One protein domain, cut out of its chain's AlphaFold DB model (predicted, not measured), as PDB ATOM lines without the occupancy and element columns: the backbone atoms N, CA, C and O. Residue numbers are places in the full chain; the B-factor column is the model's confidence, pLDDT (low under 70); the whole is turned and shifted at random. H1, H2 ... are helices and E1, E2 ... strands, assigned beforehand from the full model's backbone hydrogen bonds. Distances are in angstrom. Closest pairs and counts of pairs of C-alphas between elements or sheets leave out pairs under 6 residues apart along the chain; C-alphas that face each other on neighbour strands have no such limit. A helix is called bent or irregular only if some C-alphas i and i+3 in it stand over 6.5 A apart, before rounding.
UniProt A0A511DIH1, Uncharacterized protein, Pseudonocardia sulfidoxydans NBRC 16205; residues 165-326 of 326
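AT A GLANCE: This is residues 165 to 326 of the 326 residues of an uncharacterized protein of Pseudonocardia sulfidoxydans NBRC 16205 (UniProt A0A511DIH1). Two lobes share the helix H2: in one, H1, H2 and H4 cover one face of a small three-stranded sheet and H3 crosses H2; the other is a strongly twisted five-stranded sheet, its edge strand E1 beside H2 and its strands E7 and E8 far out. Beyond the small sheet, residues 234 to 239 of the E3 to E4 link stick out. The printed part has 162 residues with four named helices and eight named strands, in the order H1 H2 E1 E2 E3 E4 E5 H3 H4 E6 E7 E8 along the chain; the antiparallel sheets run E1 E2 E6 E7 E8 and E3 E4 E5. The class is mixed, helices and strands; the whole is compact, with a radius of gyration of the C-alphas of 16.8 A and spans of 56 by 41 by 24 A.

IN THESE COORDINATES: Find C-alpha 165 at (239.285, 218.097, 197.740), where H1 begins, residues 165 to 172. H2, residues 174 to 189, runs 21.3 A; it is irregular, C-alphas 176 and 179 being 7.1 A apart, and has a kink of 29 degrees near residue 181. Then come E1, 199 to 203, E2, 215 to 222, 22.4 A long, E3, 226 to 231, E4, 244 to 249, and E5, 255 to 258. H3 spans 260 to 270, and H4, 281 to 294, runs 20.0 A. E6, 301 to 306, and E7, 311 to 316, lead to E8, 322 to 325, ending at C-alpha 325 (223.961, 250.502, 208.432).

HOW THE PARTS SIT: Start at the hub, H2, which touches H1, H3 and H4. With residues 176 to 178 alone it touches H1 (Ala 170 and Gly 177 have the closest C-alphas, 4.7 A). It touches H3 at a steep tilt of 69 degrees, only just short of perpendicular, closest at the C-alphas of Gly 184 and Ala 270, 4.1 A. With residues 185 to 189 alone it touches H4, about perpendicular at 81 degrees, closest at the C-alphas of Leu 189 and Gln 288, 6.7 A. H1, H2 and H4 are on the same face of E3 E4 E5, two layers, at heights of 10.2, 7.8 and 8.3 A; H3 only grazes it. E3 E4 E5 is a meander, each strand the antiparallel neighbour of the one before: look for N 229 and O 246, 3.0 A, and N 247 and O 256, 2.9 A. H2 also stands at the level of the larger sheet, E1 E2 E6 E7 E8; the closest C-alphas of H2 and E1 are those of Ser 186 and Ala 201, 4.5 A apart. There N 202 and O 219 are 2.9 A apart, N 218 and O 303 2.7 A, N 304 and O 312 2.8 A, and N 315 and O 323 2.8 A; E6 E7 E8 is a second meander. Every O i to N i+4 pair is within hydrogen-bond range in H1, H3 and H4, and 10 of 12 in H2.

THE WHOLE: The C-alphas of Ser 211 and Val 238 are the two farthest apart, 59.3 A. The printed part has no cut. The links E1 to E2 and E3 to E4 are long. Look for pLDDT under 70 at residues 206 to 214, 233 to 240 and 326.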
ATOM      1  N   GLU A 165     239.785 217.820 199.099       94.50
ATOM      2  CA  GLU A 165     239.285 218.097 197.740       94.50
ATOM      3  C   GLU A 165     239.077 219.594 197.504       94.50
ATOM      4  O   GLU A 165     239.471 220.108 196.465       94.50
ATOM      5  N   ALA A 166     238.529 220.309 198.492       96.12
ATOM      6  CA  ALA A 166     238.312 221.749 198.390       96.12
ATOM      7  C   ALA A 166     239.640 222.514 198.257       96.12
ATOM      8  O   ALA A 166     239.713 223.503 197.532       96.12
ATOM      9  N   PHE A 167     240.704 222.039 198.911       96.69
ATOM     10  CA  PHE A 167     242.044 222.587 198.726       96.69
ATOM     11  C   PHE A 167     242.592 222.305 197.320       96.69
ATOM     12  O   PHE A 167     243.104 223.222 196.680       96.69
ATOM     13  N   LEU A 168     242.441 221.082 196.796       95.19
ATOM     14  CA  LEU A 168     242.837 220.765 195.417       95.19
ATOM     15  C   LEU A 168     242.047 221.576 194.379       95.19
ATOM     16  O   LEU A 168     242.616 222.034 193.387       95.19
ATOM     17  N   ASP A 169     240.750 221.778 194.603       96.19
ATOM     18  CA  ASP A 169     239.904 222.631 193.771       96.19
ATOM     19  C   ASP A 169     240.376 224.083 193.804       96.19
ATOM     20  O   ASP A 169     240.503 224.703 192.749       96.19
ATOM     21  N   ALA A 170     240.718 224.605 194.983       96.31
ATOM     22  CA  ALA A 170     241.271 225.946 195.122       96.31
ATOM     23  C   ALA A 170     242.657 226.080 194.463       96.31
ATOM     24  O   ALA A 170     242.937 227.112 193.867       96.31
ATOM     25  N   LEU A 171     243.511 225.051 194.490       94.88
ATOM     26  CA  LEU A 171     244.783 225.056 193.749       94.88
ATOM     27  C   LEU A 171     244.570 225.153 192.231       94.88
ATOM     28  O   LEU A 171     245.332 225.838 191.547       94.88
ATOM     29  N   ARG A 172     243.532 224.488 191.705       94.19
ATOM     30  CA  ARG A 172     243.162 224.529 190.279       94.19
ATOM     31  C   ARG A 172     242.460 225.827 189.884       94.19
ATOM     32  O   ARG A 172     242.702 226.343 188.798       94.19
ATOM     33  N   ASN A 173     241.583 226.335 190.747       95.75
ATOM     34  CA  ASN A 173     240.814 227.556 190.542       95.75
ATOM     35  C   ASN A 173     240.825 228.427 191.814       95.75
ATOM     36  O   ASN A 173     239.854 228.428 192.581       95.75
ATOM     37  N   PRO A 174     241.905 229.201 192.034       96.75
ATOM     38  CA  PRO A 174     242.056 230.022 193.235       96.75
ATOM     39  C   PRO A 174     240.932 231.042 193.428       96.75
ATOM     40  O   PRO A 174     240.492 231.278 194.552       96.75
ATOM     41  N   VAL A 175     240.402 231.603 192.338       96.44
ATOM     42  CA  VAL A 175     239.319 232.595 192.394       96.44
ATOM     43  C   VAL A 175     238.061 232.008 193.038       96.44
ATOM     44  O   VAL A 175     237.452 232.657 193.885       96.44
ATOM     45  N   ALA A 176     237.705 230.761 192.711       96.38
ATOM     46  CA  ALA A 176     236.556 230.086 193.319       96.38
ATOM     47  C   ALA A 176     236.776 229.746 194.807       96.38
ATOM     48  O   ALA A 176     235.813 229.666 195.569       96.38
ATOM     49  N   GLY A 177     238.030 229.558 195.233       96.31
ATOM     50  CA  GLY A 177     238.384 229.270 196.626       96.31
ATOM     51  C   GLY A 177     238.435 230.504 197.535       96.31
ATOM     52  O   GLY A 177     238.267 230.371 198.749       96.31
ATOM     53  N   LEU A 178     238.644 231.699 196.967       97.88
ATOM     54  CA  LEU A 178     238.856 232.941 197.718       97.88
ATOM     55  C   LEU A 178     237.778 233.215 198.784       97.88
ATOM     56  O   LEU A 178     238.173 233.429 199.932       97.88
ATOM     57  N   PRO A 179     236.459 233.155 198.500       97.44
ATOM     58  CA  PRO A 179     235.439 233.499 199.497       97.44
ATOM     59  C   PRO A 179     235.546 232.659 200.774       97.44
ATOM     60  O   PRO A 179     235.538 233.186 201.886       97.44
ATOM     61  N   ARG A 180     235.746 231.345 200.624       97.31
ATOM     62  CA  ARG A 180     235.807 230.415 201.756       97.31
ATOM     63  C   ARG A 180     237.095 230.570 202.567       97.31
ATOM     64  O   ARG A 180     237.069 230.429 203.787       97.31
ATOM     65  N   ILE A 181     238.206 230.902 201.903       97.94
ATOM     66  CA  ILE A 181     239.467 231.246 202.571       97.94
ATOM     67  C   ILE A 181     239.319 232.537 203.380       97.94
ATOM     68  O   ILE A 181     239.719 232.560 204.544       97.94
ATOM     69  N   LEU A 182     238.712 233.584 202.808       97.94
ATOM     70  CA  LEU A 182     238.470 234.838 203.527       97.94
ATOM     71  C   LEU A 182     237.577 234.611 204.749       97.94
ATOM     72  O   LEU A 182     237.947 235.040 205.837       97.94
ATOM     73  N   LEU A 183     236.476 233.867 204.609       97.69
ATOM     74  CA  LEU A 183     235.596 233.525 205.732       97.69
ATOM     75  C   LEU A 183     236.341 232.778 206.848       97.69
ATOM     76  O   LEU A 183     236.185 233.101 208.027       97.69
ATOM     77  N   GLY A 184     237.179 231.805 206.484       97.25
ATOM     78  CA  GLY A 184     238.015 231.078 207.437       97.25
ATOM     79  C   GLY A 184     238.951 232.003 208.211       97.25
ATOM     80  O   GLY A 184     239.017 231.930 209.436       97.25
ATOM     81  N   ILE A 185     239.627 232.922 207.515       97.00
ATOM     82  CA  ILE A 185     240.526 233.904 208.138       97.00
ATOM     83  C   ILE A 185     239.738 234.855 209.043       97.00
ATOM     84  O   ILE A 185     240.153 235.090 210.176       97.00
ATOM     85  N   SER A 186     238.587 235.346 208.583       96.25
ATOM     86  CA  SER A 186     237.690 236.209 209.354       96.25
ATOM     87  C   SER A 186     237.274 235.566 210.672       96.25
ATOM     88  O   SER A 186     237.310 236.205 211.721       96.25
ATOM     89  N   ARG A 187     236.949 234.271 210.662       94.25
ATOM     90  CA  ARG A 187     236.563 233.549 211.882       94.25
ATOM     91  C   ARG A 187     237.721 233.275 212.837       94.25
ATOM     92  O   ARG A 187     237.496 233.145 214.038       94.25
ATOM     93  N   VAL A 188     238.950 233.249 212.323       94.12
ATOM     94  CA  VAL A 188     240.174 233.161 213.132       94.12
ATOM     95  C   VAL A 188     240.558 234.523 213.726       94.12
ATOM     96  O   VAL A 188     240.941 234.587 214.891       94.12
ATOM     97  N   LEU A 189     240.475 235.606 212.944       93.69
ATOM     98  CA  LEU A 189     240.995 236.932 213.308       93.69
ATOM     99  C   LEU A 189     239.969 237.875 213.949       93.69
ATOM    100  O   LEU A 189     240.367 238.797 214.666       93.69
ATOM    101  N   ALA A 190     238.679 237.700 213.668       91.19
ATOM    102  CA  ALA A 190     237.602 238.496 214.245       91.19
ATOM    103  C   ALA A 190     236.902 237.732 215.374       91.19
ATOM    104  O   ALA A 190     237.145 238.010 216.549       91.19
ATOM    105  N   PHE A 191     236.039 236.775 215.022       87.50
ATOM    106  CA  PHE A 191     235.336 235.899 215.960       87.50
ATOM    107  C   PHE A 191     234.740 234.685 215.235       87.50
ATOM    108  O   PHE A 191     234.333 234.783 214.080       87.50
ATOM    109  N   ALA A 192     234.631 233.548 215.928       84.75
ATOM    110  CA  ALA A 192     234.238 232.265 215.328       84.75
ATOM    111  C   ALA A 192     232.869 232.281 214.619       84.75
ATOM    112  O   ALA A 192     232.661 231.551 213.656       84.75
ATOM    113  N   GLY A 193     231.944 233.125 215.081       85.25
ATOM    114  CA  GLY A 193     230.603 233.281 214.511       85.25
ATOM    115  C   GLY A 193     230.484 234.329 213.403       85.25
ATOM    116  O   GLY A 193     229.361 234.703 213.081       85.25
ATOM    117  N   TYR A 194     231.591 234.854 212.862       89.38
ATOM    118  CA  TYR A 194     231.526 235.901 211.840       89.38
ATOM    119  C   TYR A 194     230.703 235.427 210.620       89.38
ATOM    120  O   TYR A 194     230.964 234.321 210.112       89.38
ATOM    121  N   PRO A 195     229.696 236.212 210.184       88.00
ATOM    122  CA  PRO A 195     228.848 235.867 209.045       88.00
ATOM    123  C   PRO A 195     229.614 235.966 207.721       88.00
ATOM    124  O   PRO A 195     230.612 236.670 207.613       88.00
ATOM    125  N   ASP A 196     229.158 235.250 206.696       87.56
ATOM    126  CA  ASP A 196     229.747 235.363 205.360       87.56
ATOM    127  C   ASP A 196     229.259 236.636 204.660       87.56
ATOM    128  O   ASP A 196     228.200 236.659 204.042       87.56
ATOM    129  N   GLU A 197     230.038 237.704 204.801       82.75
ATOM    130  CA  GLU A 197     229.754 239.030 204.236       82.75
ATOM    131  C   GLU A 197     230.599 239.316 202.978       82.75
ATOM    132  O   GLU A 197     230.691 240.456 202.528       82.75
ATOM    133  N   GLY A 198     231.300 238.310 202.432       86.31
ATOM    134  CA  GLY A 198     232.192 238.512 201.283       86.31
ATOM    135  C   GLY A 198     233.357 239.478 201.562       86.31
ATOM    136  O   GLY A 198     233.805 240.197 200.666       86.31
ATOM    137  N   ALA A 199     233.843 239.514 202.804       92.06
ATOM    138  CA  ALA A 199     234.922 240.389 203.259       92.06
ATOM    139  C   ALA A 199     235.886 239.652 204.201       92.06
ATOM    140  O   ALA A 199     235.517 238.672 204.860       92.06
ATOM    141  N   LEU A 200     237.118 240.154 204.298       95.69
ATOM    142  CA  LEU A 200     238.036 239.773 205.365       95.69
ATOM    143  C   LEU A 200     237.767 240.645 206.588       95.69
ATOM    144  O   LEU A 200     237.878 241.866 206.517       95.69
ATOM    145  N   ALA A 201     237.474 240.013 207.715       94.44
ATOM    146  CA  ALA A 201     237.233 240.682 208.976       94.44
ATOM    147  C   ALA A 201     238.379 240.462 209.958       94.44
ATOM    148  O   ALA A 201     238.927 239.367 210.086       94.44
ATOM    149  N   LEU A 202     238.726 241.513 210.690       93.25
ATOM    150  CA  LEU A 202     239.738 241.461 211.732       93.25
ATOM    151  C   LEU A 202     239.304 242.314 212.927       93.25
ATOM    152  O   LEU A 202     238.915 243.469 212.779       93.25
ATOM    153  N   ARG A 203     239.355 241.747 214.134       90.88
ATOM    154  CA  ARG A 203     238.994 242.458 215.371       90.88
ATOM    155  C   ARG A 203     240.060 243.473 215.724       90.88
ATOM    156  O   ARG A 203     241.194 243.046 215.879       90.88
ATOM    157  N   GLU A 204     239.744 244.744 215.942       86.50
ATOM    158  CA  GLU A 204     240.682 245.760 216.424       86.50
ATOM    159  C   GLU A 204     241.119 245.536 217.874       86.50
ATOM    160  O   GLU A 204     240.300 245.493 218.786       86.50
ATOM    161  N   ARG A 205     242.436 245.413 218.081       76.81
ATOM    162  CA  ARG A 205     243.035 245.077 219.387       76.81
ATOM    163  C   ARG A 205     243.197 246.269 220.318       76.81
ATOM    164  O   ARG A 205     243.353 246.088 221.518       76.81
ATOM    165  N   VAL A 206     243.152 247.489 219.782       68.31
ATOM    166  CA  VAL A 206     243.237 248.723 220.583       68.31
ATOM    167  C   VAL A 206     242.088 248.807 221.599       68.31
ATOM    168  O   VAL A 206     242.235 249.432 222.640       68.31
ATOM    169  N   PHE A 207     240.976 248.118 221.331       66.44
ATOM    170  CA  PHE A 207     239.797 248.076 222.194       66.44
ATOM    171  C   PHE A 207     239.733 246.829 223.094       66.44
ATOM    172  O   PHE A 207     238.716 246.599 223.738       66.44
ATOM    173  N   ASP A 208     240.808 246.036 223.183       66.62
ATOM    174  CA  ASP A 208     240.869 244.840 224.044       66.62
ATOM    175  C   ASP A 208     241.128 245.165 225.533       66.62
ATOM    176  O   ASP A 208     241.443 244.269 226.322       66.62
ATOM    177  N   ASP A 209     240.990 246.432 225.938       62.84
ATOM    178  CA  ASP A 209     241.157 246.866 227.324       62.84
ATOM    179  C   ASP A 209     240.199 246.085 228.259       62.84
ATOM    180  O   ASP A 209     238.987 246.034 228.010       62.84
ATOM    181  N   PRO A 210     240.698 245.480 229.359       60.16
ATOM    182  CA  PRO A 210     239.877 244.757 230.330       60.16
ATOM    183  C   PRO A 210     238.698 245.558 230.899       60.16
ATOM    184  O   PRO A 210     237.720 244.950 231.338       60.16
ATOM    185  N   SER A 211     238.778 246.890 230.890       60.66
ATOM    186  CA  SER A 211     237.722 247.803 231.340       60.66
ATOM    187  C   SER A 211     236.616 248.047 230.299       60.66
ATOM    188  O   SER A 211     235.527 248.478 230.672       60.66
ATOM    189  N   VAL A 212     236.845 247.709 229.021       57.25
ATOM    190  CA  VAL A 212     235.947 247.965 227.868       57.25
ATOM    191  C   VAL A 212     235.349 246.660 227.307       57.25
ATOM    192  O   VAL A 212     234.812 246.629 226.205       57.25
ATOM    193  N   ARG A 213     235.388 245.561 228.082       56.09
ATOM    194  CA  ARG A 213     234.996 244.178 227.703       56.09
ATOM    195  C   ARG A 213     233.615 243.984 227.048       56.09
ATOM    196  O   ARG A 213     233.296 242.864 226.657       56.09
ATOM    197  N   SER A 214     232.804 245.025 226.922       64.12
ATOM    198  CA  SER A 214     231.499 244.998 226.278       64.12
ATOM    199  C   SER A 214     231.491 245.463 224.822       64.12
ATOM    200  O   SER A 214     230.400 245.533 224.278       64.12
ATOM    201  N   ILE A 215     232.609 245.842 224.188       75.12
ATOM    202  CA  ILE A 215     232.597 246.256 222.772       75.12
ATOM    203  C   ILE A 215     233.754 245.618 222.001       75.12
ATOM    204  O   ILE A 215     234.921 245.788 222.336       75.12
ATOM    205  N   VAL A 216     233.422 244.912 220.922       81.94
ATOM    206  CA  VAL A 216     234.360 244.371 219.941       81.94
ATOM    207  C   VAL A 216     234.215 245.171 218.656       81.94
ATOM    208  O   VAL A 216     233.161 245.169 218.028       81.94
ATOM    209  N   VAL A 217     235.285 245.843 218.249       87.06
ATOM    210  CA  VAL A 217     235.339 246.549 216.968       87.06
ATOM    211  C   VAL A 217     235.976 245.624 215.942       87.06
ATOM    212  O   VAL A 217     237.043 245.069 216.183       87.06
ATOM    213  N   VAL A 218     235.327 245.435 214.805       91.00
ATOM    214  CA  VAL A 218     235.754 244.553 213.724       91.00
ATOM    215  C   VAL A 218     235.862 245.372 212.460       91.00
ATOM    216  O   VAL A 218     234.903 245.969 211.995       91.00
ATOM    217  N   LYS A 219     237.057 245.394 211.900       92.25
ATOM    218  CA  LYS A 219     237.357 246.042 210.640       92.25
ATOM    219  C   LYS A 219     237.085 245.073 209.495       92.25
ATOM    220  O   LYS A 219     237.522 243.926 209.566       92.25
ATOM    221  N   GLU A 220     236.408 245.537 208.451       93.38
ATOM    222  CA  GLU A 220     236.062 244.732 207.277       93.38
ATOM    223  C   GLU A 220     236.771 245.282 206.029       93.38
ATOM    224  O   GLU A 220     236.641 246.459 205.672       93.38
ATOM    225  N   LEU A 221     237.542 244.415 205.372       93.69
ATOM    226  CA  LEU A 221     238.253 244.684 204.127       93.69
ATOM    227  C   LEU A 221     237.546 243.951 202.969       93.69
ATOM    228  O   LEU A 221     237.394 242.727 203.040       93.69
ATOM    229  N   PRO A 222     237.101 244.660 201.914       93.12
ATOM    230  CA  PRO A 222     236.403 244.063 200.774       93.12
ATOM    231  C   PRO A 222     237.176 242.910 200.122       93.12
ATOM    232  O   PRO A 222     238.380 243.014 199.911       93.12
ATOM    233  N   ALA A 223     236.487 241.846 199.690       94.62
ATOM    234  CA  ALA A 223     237.135 240.747 198.961       94.62
ATOM    235  C   ALA A 223     237.861 241.195 197.679       94.62
ATOM    236  O   ALA A 223     238.844 240.570 197.288       94.62
ATOM    237  N   ALA A 224     237.410 242.284 197.043       94.69
ATOM    238  CA  ALA A 224     238.051 242.860 195.858       94.69
ATOM    239  C   ALA A 224     239.496 243.330 196.115       94.69
ATOM    240  O   ALA A 224     240.309 243.356 195.188       94.69
ATOM    241  N   ASP A 225     239.831 243.636 197.371       95.56
ATOM    242  CA  ASP A 225     241.177 244.041 197.781       95.56
ATOM    243  C   ASP A 225     242.118 242.839 197.932       95.56
ATOM    244  O   ASP A 225     243.301 243.011 198.223       95.56
ATOM    245  N   PHE A 226     241.623 241.620 197.712       97.19
ATOM    246  CA  PHE A 226     242.395 240.397 197.837       97.19
ATOM    247  C   PHE A 226     242.495 239.632 196.524       97.19
ATOM    248  O   PHE A 226     241.680 239.735 195.606       97.19
ATOM    249  N   GLU A 227     243.540 238.826 196.454       97.50
ATOM    250  CA  GLU A 227     243.771 237.879 195.384       97.50
ATOM    251  C   GLU A 227     244.273 236.575 195.985       97.50
ATOM    252  O   GLU A 227     245.221 236.574 196.771       97.50
ATOM    253  N   LEU A 228     243.641 235.466 195.610       97.75
ATOM    254  CA  LEU A 228     244.178 234.143 195.875       97.75
ATOM    255  C   LEU A 228     244.873 233.664 194.608       97.75
ATOM    256  O   LEU A 228     244.265 233.654 193.538       97.75
ATOM    257  N   VAL A 229     246.130 233.257 194.728       96.19
ATOM    258  CA  VAL A 229     246.880 232.659 193.624       96.19
ATOM    259  C   VAL A 229     247.388 231.286 194.024       96.19
ATOM    260  O   VAL A 229     247.707 231.045 195.189       96.19
ATOM    261  N   SER A 230     247.485 230.381 193.057       93.19
ATOM    262  CA  SER A 230     248.260 229.162 193.232       93.19
ATOM    263  C   SER A 230     249.741 229.498 193.088       93.19
ATOM    264  O   SER A 230     250.145 230.299 192.243       93.19
ATOM    265  N   ALA A 231     250.557 228.925 193.963       85.44
ATOM    266  CA  ALA A 231     251.997 229.090 193.930       85.44
ATOM    267  C   ALA A 231     252.652 227.715 194.021       85.44
ATOM    268  O   ALA A 231     252.237 226.860 194.801       85.44
ATOM    269  N   THR A 232     253.709 227.526 193.246       75.94
ATOM    270  CA  THR A 232     254.578 226.357 193.350       75.94
ATOM    271  C   THR A 232     255.867 226.801 194.022       75.94
ATOM    272  O   THR A 232     256.363 227.891 193.738       75.94
ATOM    273  N   ALA A 233     256.427 225.996 194.925       67.69
ATOM    274  CA  ALA A 233     257.810 226.248 195.332       67.69
ATOM    275  C   ALA A 233     258.731 226.136 194.112       67.69
ATOM    276  O   ALA A 233     258.626 225.171 193.355       67.69
ATOM    277  N   GLU A 234     259.650 227.089 193.952       64.94
ATOM    278  CA  GLU A 234     260.673 227.017 192.910       64.94
ATOM    279  C   GLU A 234     261.391 225.666 192.973       64.94
ATOM    280  O   GLU A 234     261.876 225.234 194.024       64.94
ATOM    281  N   ALA A 235     261.411 224.961 191.845       64.50
ATOM    282  CA  ALA A 235     262.078 223.681 191.730       64.50
ATOM    283  C   ALA A 235     262.678 223.539 190.323       64.50
ATOM    284  O   ALA A 235     262.019 223.904 189.351       64.50
ATOM    285  N   PRO A 236     263.897 222.990 190.184       65.00
ATOM    286  CA  PRO A 236     264.625 222.927 188.912       65.00
ATOM    287  C   PRO A 236     264.113 221.825 187.960       65.00
ATOM    288  O   PRO A 236     264.887 221.271 187.185       65.00
ATOM    289  N   TYR A 237     262.835 221.447 188.040       66.31
ATOM    290  CA  TYR A 237     262.278 220.293 187.329       66.31
ATOM    291  C   TYR A 237     261.275 220.716 186.252       66.31
ATOM    292  O   TYR A 237     260.603 221.734 186.381       66.31
ATOM    293  N   VAL A 238     261.177 219.894 185.200       58.16
ATOM    294  CA  VAL A 238     260.332 220.133 184.014       58.16
ATOM    295  C   VAL A 238     258.839 220.090 184.353       58.16
ATOM    296  O   VAL A 238     258.056 220.845 183.788       58.16
ATOM    297  N   GLU A 239     258.452 219.239 185.303       60.97
ATOM    298  CA  GLU A 239     257.078 219.131 185.785       60.97
ATOM    299  C   GLU A 239     256.997 219.665 187.215       60.97
ATOM    300  O   GLU A 239     257.728 219.228 188.110       60.97
ATOM    301  N   SER A 240     256.101 220.625 187.430       67.00
ATOM    302  CA  SER A 240     255.812 221.180 188.746       67.00
ATOM    303  C   SER A 240     254.300 221.278 188.928       67.00
ATOM    304  O   SER A 240     253.571 221.601 187.990       67.00
ATOM    305  N   PHE A 241     253.828 220.950 190.126       73.88
ATOM    306  CA  PHE A 241     252.420 221.023 190.496       73.88
ATOM    307  C   PHE A 241     252.266 222.085 191.591       73.88
ATOM    308  O   PHE A 241     253.046 222.042 192.546       73.88
ATOM    309  N   PRO A 242     251.307 223.026 191.482       81.38
ATOM    310  CA  PRO A 242     251.051 223.981 192.550       81.38
ATOM    311  C   PRO A 242     250.656 223.252 193.827       81.38
ATOM    312  O   PRO A 242     249.700 222.487 193.851       81.38
ATOM    313  N   ASP A 243     251.394 223.496 194.894       87.12
ATOM    314  CA  ASP A 243     251.304 222.747 196.146       87.12
ATOM    315  C   ASP A 243     250.969 223.647 197.345       87.12
ATOM    316  O   ASP A 243     250.897 223.194 198.487       87.12
ATOM    317  N   GLN A 244     250.734 224.933 197.085       92.50
ATOM    318  CA  GLN A 244     250.286 225.915 198.060       92.50
ATOM    319  C   GLN A 244     249.485 227.030 197.379       92.50
ATOM    320  O   GLN A 244     249.609 227.295 196.181       92.50
ATOM    321  N   LEU A 245     248.680 227.714 198.179       96.06
ATOM    322  CA  LEU A 245     248.016 228.953 197.798       96.06
ATOM    323  C   LEU A 245     248.746 230.130 198.451       96.06
ATOM    324  O   LEU A 245     249.371 229.992 199.505       96.06
ATOM    325  N   GLU A 246     248.657 231.305 197.847       97.00
ATOM    326  CA  GLU A 246     249.086 232.558 198.456       97.00
ATOM    327  C   GLU A 246     247.934 233.555 198.389       97.00
ATOM    328  O   GLU A 246     247.446 233.888 197.308       97.00
ATOM    329  N   LEU A 247     247.494 234.021 199.556       98.06
ATOM    330  CA  LEU A 247     246.564 235.135 199.658       98.06
ATOM    331  C   LEU A 247     247.366 236.433 199.695       98.06
ATOM    332  O   LEU A 247     248.236 236.609 200.551       98.06
ATOM    333  N   ARG A 248     247.052 237.345 198.781       97.44
ATOM    334  CA  ARG A 248     247.690 238.652 198.640       97.44
ATOM    335  C   ARG A 248     246.661 239.740 198.873       97.44
ATOM    336  O   ARG A 248     245.564 239.672 198.330       97.44
ATOM    337  N   HIS A 249     247.030 240.751 199.644       96.56
ATOM    338  CA  HIS A 249     246.308 242.016 199.649       96.56
ATOM    339  C   HIS A 249     246.836 242.888 198.501       96.56
ATOM    340  O   HIS A 249     248.039 242.922 198.262       96.56
ATOM    341  N   ARG A 250     245.960 243.563 197.753       94.06
ATOM    342  CA  ARG A 250     246.334 244.401 196.602       94.06
ATOM    343  C   ARG A 250     246.845 245.775 197.033       94.06
ATOM    344  O   ARG A 250     247.708 246.336 196.366       94.06
ATOM    345  N   GLY A 251     246.322 246.304 198.142       87.31
ATOM    346  CA  GLY A 251     246.690 247.623 198.666       87.31
ATOM    347  C   GLY A 251     248.031 247.659 199.402       87.31
ATOM    348  O   GLY A 251     248.570 248.739 199.628       87.31
ATOM    349  N   SER A 252     248.599 246.501 199.754       90.00
ATOM    350  CA  SER A 252     249.874 246.430 200.470       90.00
ATOM    351  C   SER A 252     250.641 245.141 200.216       90.00
ATOM    352  O   SER A 252     250.167 244.224 199.563       90.00
ATOM    353  N   ASN A 253     251.853 245.035 200.762       88.56
ATOM    354  CA  ASN A 253     252.689 243.840 200.610       88.56
ATOM    355  C   ASN A 253     252.308 242.695 201.575       88.56
ATOM    356  O   ASN A 253     253.101 241.772 201.784       88.56
ATOM    357  N   ALA A 254     251.123 242.737 202.193       95.31
ATOM    358  CA  ALA A 254     250.653 241.675 203.071       95.31
ATOM    359  C   ALA A 254     250.349 240.399 202.268       95.31
ATOM    360  O   ALA A 254     249.554 240.398 201.326       95.31
ATOM    361  N   ARG A 255     250.991 239.296 202.666       96.06
ATOM    362  CA  ARG A 255     250.836 237.973 202.049       96.06
ATOM    363  C   ARG A 255     250.700 236.899 203.114       96.06
ATOM    364  O   ARG A 255     251.417 236.951 204.120       96.06
ATOM    365  N   LEU A 256     249.823 235.933 202.874       97.12
ATOM    366  CA  LEU A 256     249.672 234.727 203.681       97.12
ATOM    367  C   LEU A 256     249.882 233.505 202.794       97.12
ATOM    368  O   LEU A 256     249.158 233.303 201.819       97.12
ATOM    369  N   ARG A 257     250.858 232.679 203.162       95.25
ATOM    370  CA  ARG A 257     251.080 231.386 202.529       95.25
ATOM    371  C   ARG A 257     250.117 230.372 203.131       95.25
ATOM    372  O   ARG A 257     250.013 230.247 204.347       95.25
ATOM    373  N   ILE A 258     249.417 229.641 202.278       96.19
ATOM    374  CA  ILE A 258     248.379 228.693 202.673       96.19
ATOM    375  C   ILE A 258     248.796 227.312 202.163       96.19
ATOM    376  O   ILE A 258     248.644 226.985 200.985       96.19
ATOM    377  N   THR A 259     249.368 226.515 203.063       94.94
ATOM    378  CA  THR A 259     249.661 225.092 202.841       94.94
ATOM    379  C   THR A 259     248.399 224.251 203.050       94.94
ATOM    380  O   THR A 259     247.367 224.777 203.473       94.94
ATOM    381  N   LEU A 260     248.482 222.937 202.813       95.12
ATOM    382  CA  LEU A 260     247.388 222.005 203.107       95.12
ATOM    383  C   LEU A 260     246.910 222.110 204.571       95.12
ATOM    384  O   LEU A 260     245.708 222.173 204.814       95.12
ATOM    385  N   ASP A 261     247.833 222.197 205.535       94.19
ATOM    386  CA  ASP A 261     247.493 222.320 206.961       94.19
ATOM    387  C   ASP A 261     246.789 223.650 207.278       94.19
ATOM    388  O   ASP A 261     245.785 223.676 207.993       94.19
ATOM    389  N   THR A 262     247.281 224.763 206.718       95.75
ATOM    390  CA  THR A 262     246.639 226.076 206.877       95.75
ATOM    391  C   THR A 262     245.256 226.083 206.233       95.75
ATOM    392  O   THR A 262     244.307 226.577 206.835       95.75
ATOM    393  N   ALA A 263     245.113 225.519 205.031       96.94
ATOM    394  CA  ALA A 263     243.833 225.432 204.337       96.94
ATOM    395  C   ALA A 263     242.816 224.610 205.133       96.94
ATOM    396  O   ALA A 263     241.688 225.058 205.304       96.94
ATOM    397  N   GLU A 264     243.212 223.456 205.672       95.94
ATOM    398  CA  GLU A 264     242.341 222.630 206.512       95.94
ATOM    399  C   GLU A 264     241.846 223.405 207.738       95.94
ATOM    400  O   GLU A 264     240.648 223.424 208.018       95.94
ATOM    401  N   LEU A 265     242.742 224.117 208.430       96.12
ATOM    402  CA  LEU A 265     242.379 224.963 209.567       96.12
ATOM    403  C   LEU A 265     241.381 226.055 209.165       96.12
ATOM    404  O   LEU A 265     240.362 226.242 209.836       96.12
ATOM    405  N   LEU A 266     241.655 226.777 208.075       97.19
ATOM    406  CA  LEU A 266     240.804 227.867 207.600       97.19
ATOM    407  C   LEU A 266     239.431 227.361 207.153       97.19
ATOM    408  O   LEU A 266     238.421 227.967 207.497       97.19
ATOM    409  N   LEU A 267     239.370 226.242 206.435       96.94
ATOM    410  CA  LEU A 267     238.120 225.683 205.922       96.94
ATOM    411  C   LEU A 267     237.251 225.096 207.043       96.94
ATOM    412  O   LEU A 267     236.044 225.321 207.040       96.94
ATOM    413  N   ARG A 268     237.855 224.472 208.061       94.81
ATOM    414  CA  ARG A 268     237.144 224.073 209.289       94.81
ATOM    415  C   ARG A 268     236.632 225.280 210.072       94.81
ATOM    416  O   ARG A 268     235.500 225.281 210.548       94.81
ATOM    417  N   SER A 269     237.430 226.346 210.149       95.56
ATOM    418  CA  SER A 269     236.994 227.611 210.756       95.56
ATOM    419  C   SER A 269     235.820 228.216 209.972       95.56
ATOM    420  O   SER A 269     234.840 228.663 210.565       95.56
ATOM    421  N   ALA A 270     235.849 228.147 208.636       96.31
ATOM    422  CA  ALA A 270     234.749 228.556 207.757       96.31
ATOM    423  C   ALA A 270     233.487 227.682 207.902       96.31
ATOM    424  O   ALA A 270     232.384 228.158 207.637       96.31
ATOM    425  N   ASP A 271     233.611 226.452 208.401       94.25
ATOM    426  CA  ASP A 271     232.481 225.603 208.809       94.25
ATOM    427  C   ASP A 271     231.993 225.907 210.245       94.25
ATOM    428  O   ASP A 271     230.935 225.434 210.653       94.25
ATOM    429  N   GLY A 272     232.717 226.746 210.994       92.56
ATOM    430  CA  GLY A 272     232.347 227.216 212.337       92.56
ATOM    431  C   GLY A 272     233.067 226.492 213.473       92.56
ATOM    432  O   GLY A 272     232.721 226.672 214.639       92.56
ATOM    433  N   GLU A 273     234.068 225.666 213.162       91.38
ATOM    434  CA  GLU A 273     234.836 224.948 214.174       91.38
ATOM    435  C   GLU A 273     235.811 225.880 214.914       91.38
ATOM    436  O   GLU A 273     236.553 226.652 214.306       91.38
ATOM    437  N   ILE A 274     235.850 225.771 216.247       84.81
ATOM    438  CA  ILE A 274     236.798 226.509 217.092       84.81
ATOM    439  C   ILE A 274     238.033 225.635 217.324       84.81
ATOM    440  O   ILE A 274     237.978 224.636 218.040       84.81
ATOM    441  N   LEU A 275     239.163 226.029 216.734       79.50
ATOM    442  CA  LEU A 275     240.419 225.277 216.791       79.50
ATOM    443  C   LEU A 275     241.389 225.929 217.783       79.50
ATOM    444  O   LEU A 275     242.008 226.957 217.504       79.50
ATOM    445  N   GLY A 276     241.480 225.343 218.979       76.50
ATOM    446  CA  GLY A 276     242.288 225.846 220.096       76.50
ATOM    447  C   GLY A 276     243.446 224.940 220.516       76.50
ATOM    448  O   GLY A 276     244.138 225.259 221.480       76.50
ATOM    449  N   ASP A 277     243.660 223.822 219.825       83.06
ATOM    450  CA  ASP A 277     244.659 222.817 220.184       83.06
ATOM    451  C   ASP A 277     246.108 223.295 219.947       83.06
ATOM    452  O   ASP A 277     246.377 224.335 219.332       83.06
ATOM    453  N   THR A 278     247.065 222.526 220.471       79.38
ATOM    454  CA  THR A 278     248.496 222.858 220.380       79.38
ATOM    455  C   THR A 278     249.038 222.699 218.957       79.38
ATOM    456  O   THR A 278     249.908 223.473 218.559       79.38
ATOM    457  N   ALA A 279     248.516 221.757 218.164       77.75
ATOM    458  CA  ALA A 279     248.992 221.519 216.802       77.75
ATOM    459  C   ALA A 279     248.610 222.673 215.858       77.75
ATOM    460  O   ALA A 279     249.409 223.067 215.011       77.75
ATOM    461  N   SER A 280     247.444 223.296 216.057       86.81
ATOM    462  CA  SER A 280     247.014 224.470 215.283       86.81
ATOM    463  C   SER A 280     247.669 225.794 215.713       86.81
ATOM    464  O   SER A 280     247.559 226.797 215.005       86.81
ATOM    465  N   ALA A 281     248.366 225.842 216.856       88.94
ATOM    466  CA  ALA A 281     248.861 227.091 217.442       88.94
ATOM    467  C   ALA A 281     249.874 227.832 216.549       88.94
ATOM    468  O   ALA A 281     249.821 229.059 216.446       88.94
ATOM    469  N   ALA A 282     250.782 227.108 215.889       91.50
ATOM    470  CA  ALA A 282     251.757 227.703 214.971       91.50
ATOM    471  C   ALA A 282     251.077 228.334 213.743       91.50
ATOM    472  O   ALA A 282     251.355 229.485 213.412       91.50
ATOM    473  N   LEU A 283     250.125 227.622 213.134       93.44
ATOM    474  CA  LEU A 283     249.360 228.101 211.978       93.44
ATOM    475  C   LEU A 283     248.537 229.347 212.334       93.44
ATOM    476  O   LEU A 283     248.545 230.337 211.606       93.44
ATOM    477  N   ARG A 284     247.890 229.349 213.510       93.62
ATOM    478  CA  ARG A 284     247.154 230.521 214.011       93.62
ATOM    479  C   ARG A 284     248.056 231.738 214.211       93.62
ATOM    480  O   ARG A 284     247.629 232.850 213.915       93.62
ATOM    481  N   LYS A 285     249.301 231.559 214.664       92.94
ATOM    482  CA  LYS A 285     250.274 232.662 214.784       92.94
ATOM    483  C   LYS A 285     250.658 233.252 213.424       92.94
ATOM    484  O   LYS A 285     250.802 234.471 213.322       92.94
ATOM    485  N   GLU A 286     250.798 232.430 212.388       94.25
ATOM    486  CA  GLU A 286     251.064 232.910 211.024       94.25
ATOM    487  C   GLU A 286     249.880 233.729 210.485       94.25
ATOM    488  O   GLU A 286     250.068 234.859 210.025       94.25
ATOM    489  N   ILE A 287     248.654 233.218 210.647       96.31
ATOM    490  CA  ILE A 287     247.416 233.933 210.286       96.31
ATOM    491  C   ILE A 287     247.310 235.250 211.069       96.31
ATOM    492  O   ILE A 287     247.000 236.292 210.489       96.31
ATOM    493  N   GLN A 288     247.644 235.245 212.363       94.12
ATOM    494  CA  GLN A 288     247.649 236.453 213.186       94.12
ATOM    495  C   GLN A 288     248.658 237.491 212.691       94.12
ATOM    496  O   GLN A 288     248.327 238.668 212.604       94.12
ATOM    497  N   SER A 289     249.859 237.056 212.316       94.44
ATOM    498  CA  SER A 289     250.909 237.936 211.788       94.44
ATOM    499  C   SER A 289     250.522 238.548 210.435       94.44
ATOM    500  O   SER A 289     250.937 239.656 210.091       94.44
ATOM    501  N   PHE A 290     249.725 237.839 209.633       96.25
ATOM    502  CA  PHE A 290     249.085 238.407 208.448       96.25
ATOM    503  C   PHE A 290     248.021 239.450 208.820       96.25
ATOM    504  O   PHE A 290     248.076 240.568 208.312       96.25
ATOM    505  N   GLY A 291     247.128 239.130 209.761       94.88
ATOM    506  CA  GLY A 291     246.123 240.065 210.270       94.88
ATOM    507  C   GLY A 291     246.725 241.350 210.838       94.88
ATOM    508  O   GLY A 291     246.244 242.437 210.539       94.88
ATOM    509  N   ASP A 292     247.819 241.246 211.594       92.62
ATOM    510  CA  ASP A 292     248.482 242.396 212.212       92.62
ATOM    511  C   ASP A 292     249.083 243.356 211.174       92.62
ATOM    512  O   ASP A 292     249.062 244.567 211.380       92.62
ATOM    513  N   ARG A 293     249.520 242.848 210.012       93.25
ATOM    514  CA  ARG A 293     249.903 243.693 208.868       93.25
ATOM    515  C   ARG A 293     248.692 244.398 208.256       93.25
ATOM    516  O   ARG A 293     248.769 245.588 207.975       93.25
ATOM    517  N   LEU A 294     247.567 243.697 208.104       94.12
ATOM    518  CA  LEU A 294     246.333 244.265 207.545       94.12
ATOM    519  C   LEU A 294     245.656 245.301 208.452       94.12
ATOM    520  O   LEU A 294     244.883 246.125 207.966       94.12
ATOM    521  N   ARG A 295     245.928 245.298 209.762       90.38
ATOM    522  CA  ARG A 295     245.426 246.331 210.692       90.38
ATOM    523  C   ARG A 295     245.833 247.735 210.279       90.38
ATOM    524  O   ARG A 295     245.036 248.651 210.437       90.38
ATOM    525  N   LEU A 296     247.022 247.876 209.698       86.88
ATOM    526  CA  LEU A 296     247.579 249.160 209.273       86.88
ATOM    527  C   LEU A 296     246.862 249.757 208.053       86.88
ATOM    528  O   LEU A 296     246.990 250.950 207.799       86.88
ATOM    529  N   GLU A 297     246.101 248.952 207.310       88.62
ATOM    530  CA  GLU A 297     245.373 249.424 206.130       88.62
ATOM    531  C   GLU A 297     244.198 250.337 206.520       88.62
ATOM    532  O   GLU A 297     243.602 250.166 207.579       88.62
ATOM    533  N   PRO A 298     243.769 251.288 205.690       83.25
ATOM    534  CA  PRO A 298     242.494 251.955 205.918       83.25
ATOM    535  C   PRO A 298     241.334 250.973 205.692       83.25
ATOM    536  O   PRO A 298     241.374 250.155 204.776       83.25
ATOM    537  N   ALA A 299     240.271 251.065 206.492       80.94
ATOM    538  CA  ALA A 299     239.013 250.376 206.204       80.94
ATOM    539  C   ALA A 299     237.884 251.353 205.937       80.94
ATOM    540  O   ALA A 299     237.824 252.443 206.501       80.94
ATOM    541  N   ARG A 300     236.969 250.907 205.079       83.06
ATOM    542  CA  ARG A 300     235.749 251.638 204.740       83.06
ATOM    543  C   ARG A 300     234.521 251.078 205.442       83.06
ATOM    544  O   ARG A 300     233.495 251.737 205.400       83.06
ATOM    545  N   SER A 301     234.612 249.904 206.067       87.19
ATOM    546  CA  SER A 301     233.529 249.284 206.832       87.19
ATOM    547  C   SER A 301     234.049 248.800 208.183       87.19
ATOM    548  O   SER A 301     235.161 248.270 208.283       87.19
ATOM    549  N   VAL A 302     233.249 249.016 209.221       89.50
ATOM    550  CA  VAL A 302     233.503 248.563 210.586       89.50
ATOM    551  C   VAL A 302     232.208 248.017 211.169       89.50
ATOM    552  O   VAL A 302     231.160 248.650 211.083       89.50
ATOM    553  N   ARG A 303     232.301 246.871 211.832       88.25
ATOM    554  CA  ARG A 303     231.246 246.286 212.647       88.25
ATOM    555  C   ARG A 303     231.597 246.421 214.119       88.25
ATOM    556  O   ARG A 303     232.696 246.085 214.543       88.25
ATOM    557  N   ILE A 304     230.651 246.894 214.907       86.00
ATOM    558  CA  ILE A 304     230.769 247.050 216.351       86.00
ATOM    559  C   ILE A 304     229.824 246.036 216.978       86.00
ATOM    560  O   ILE A 304     228.623 246.091 216.735       86.00
ATOM    561  N   VAL A 305     230.362 245.100 217.751       83.19
ATOM    562  CA  VAL A 305     229.589 244.080 218.463       83.19
ATOM    563  C   VAL A 305     229.620 244.407 219.945       83.19
ATOM    564  O   VAL A 305     230.700 244.534 220.518       83.19
ATOM    565  N   ASP A 306     228.455 244.568 220.563       80.25
ATOM    566  CA  ASP A 306     228.359 244.827 221.996       80.25
ATOM    567  C   ASP A 306     228.374 243.533 222.839       80.25
ATOM    568  O   ASP A 306     228.343 242.413 222.327       80.25
ATOM    569  N   GLY A 307     228.425 243.681 224.164       72.50
ATOM    570  CA  GLY A 307     228.472 242.570 225.116       72.50
ATOM    571  C   GLY A 307     227.170 241.768 225.201       72.50
ATOM    572  O   GLY A 307     227.184 240.666 225.745       72.50
ATOM    573  N   ALA A 308     226.065 242.295 224.664       77.50
ATOM    574  CA  ALA A 308     224.801 241.580 224.516       77.50
ATOM    575  C   ALA A 308     224.734 240.785 223.195       77.50
ATOM    576  O   ALA A 308     223.784 240.032 222.982       77.50
ATOM    577  N   GLY A 309     225.745 240.922 222.328       73.56
ATOM    578  CA  GLY A 309     225.822 240.275 221.020       73.56
ATOM    579  C   GLY A 309     225.116 241.048 219.905       73.56
ATOM    580  O   GLY A 309     225.035 240.543 218.786       73.56
ATOM    581  N   SER A 310     224.626 242.263 220.169       81.56
ATOM    582  CA  SER A 310     224.064 243.120 219.125       81.56
ATOM    583  C   SER A 310     225.194 243.663 218.261       81.56
ATOM    584  O   SER A 310     226.232 244.080 218.778       81.56
ATOM    585  N   SER A 311     224.999 243.682 216.944       83.56
ATOM    586  CA  SER A 311     225.974 244.251 216.017       83.56
ATOM    587  C   SER A 311     225.434 245.491 215.322       83.56
ATOM    588  O   SER A 311     224.290 245.505 214.876       83.56
ATOM    589  N   LEU A 312     226.285 246.498 215.181       87.19
ATOM    590  CA  LEU A 312     226.053 247.706 214.404       87.19
ATOM    591  C   LEU A 312     227.131 247.791 213.329       87.19
ATOM    592  O   LEU A 312     228.315 247.709 213.649       87.19
ATOM    593  N   SER A 313     226.734 247.988 212.077       87.12
ATOM    594  CA  SER A 313     227.674 248.207 210.978       87.12
ATOM    595  C   SER A 313     227.763 249.697 210.657       87.12
ATOM    596  O   SER A 313     226.782 250.435 210.745       87.12
ATOM    597  N   ALA A 314     228.953 250.174 210.322       88.06
ATOM    598  CA  ALA A 314     229.200 251.547 209.914       88.06
ATOM    599  C   ALA A 314     230.122 251.562 208.697       88.06
ATOM    600  O   ALA A 314     231.132 250.860 208.665       88.06
ATOM    601  N   ARG A 315     229.791 252.389 207.705       88.94
ATOM    602  CA  ARG A 315     230.544 252.520 206.457       88.94
ATOM    603  C   ARG A 315     230.943 253.967 206.202       88.94
ATOM    604  O   ARG A 315     230.176 254.890 206.462       88.94
ATOM    605  N   VAL A 316     232.136 254.153 205.651       85.38
ATOM    606  CA  VAL A 316     232.600 255.427 205.104       85.38
ATOM    607  C   VAL A 316     232.096 255.551 203.667       85.38
ATOM    608  O   VAL A 316     232.428 254.733 202.806       85.38
ATOM    609  N   THR A 317     231.279 256.563 203.401       83.94
ATOM    610  CA  THR A 317     230.778 256.885 202.064       83.94
ATOM    611  C   THR A 317     231.882 257.487 201.184       83.94
ATOM    612  O   THR A 317     232.911 257.935 201.698       83.94
ATOM    613  N   PRO A 318     231.706 257.541 199.848       81.38
ATOM    614  CA  PRO A 318     232.704 258.129 198.949       81.38
ATOM    615  C   PRO A 318     233.056 259.597 199.251       81.38
ATOM    616  O   PRO A 318     234.171 260.020 198.969       81.38
ATOM    617  N   ASP A 319     232.133 260.359 199.846       84.62
ATOM    618  CA  ASP A 319     232.324 261.741 200.313       84.62
ATOM    619  C   ASP A 319     232.937 261.840 201.726       84.62
ATOM    620  O   ASP A 319     233.046 262.932 202.280       84.62
ATOM    621  N   GLY A 320     233.358 260.716 202.316       80.75
ATOM    622  CA  GLY A 320     234.082 260.665 203.589       80.75
ATOM    623  C   GLY A 320     233.204 260.729 204.840       80.75
ATOM    624  O   GLY A 320     233.730 260.880 205.943       80.75
ATOM    625  N   ARG A 321     231.878 260.611 204.710       85.31
ATOM    626  CA  ARG A 321     230.961 260.581 205.858       85.31
ATOM    627  C   ARG A 321     230.843 259.167 206.410       85.31
ATOM    628  O   ARG A 321     230.875 258.196 205.666       85.31
ATOM    629  N   ILE A 322     230.668 259.050 207.722       85.69
ATOM    630  CA  ILE A 322     230.396 257.764 208.370       85.69
ATOM    631  C   ILE A 322     228.884 257.603 208.480       85.69
ATOM    632  O   ILE A 322     228.209 258.438 209.081       85.69
ATOM    633  N   VAL A 323     228.360 256.528 207.901       87.50
ATOM    634  CA  VAL A 323     226.937 256.192 207.924       87.50
ATOM    635  C   VAL A 323     226.757 254.865 208.645       87.50
ATOM    636  O   VAL A 323     227.490 253.911 208.398       87.50
ATOM    637  N   ARG A 324     225.780 254.813 209.550       86.19
ATOM    638  CA  ARG A 324     225.358 253.583 210.223       86.19
ATOM    639  C   ARG A 324     224.471 252.769 209.281       86.19
ATOM    640  O   ARG A 324     223.477 253.293 208.787       86.19
ATOM    641  N   GLU A 325     224.805 251.500 209.091       77.19
ATOM    642  CA  GLU A 325     223.961 250.502 208.432       77.19
ATOM    643  C   GLU A 325     223.241 249.704 209.532       77.19
ATOM    644  O   GLU A 325     223.870 249.225 210.483       77.19
ATOM    645  N   GLY A 326     221.905 249.723 209.472       58.41
ATOM    646  CA  GLY A 326     221.004 249.156 210.480       58.41
ATOM    647  C   GLY A 326     220.724 247.685 210.257       58.41
ATOM    648  O   GLY A 326     220.546 247.310 209.078       58.41
TER     649      GLY A 326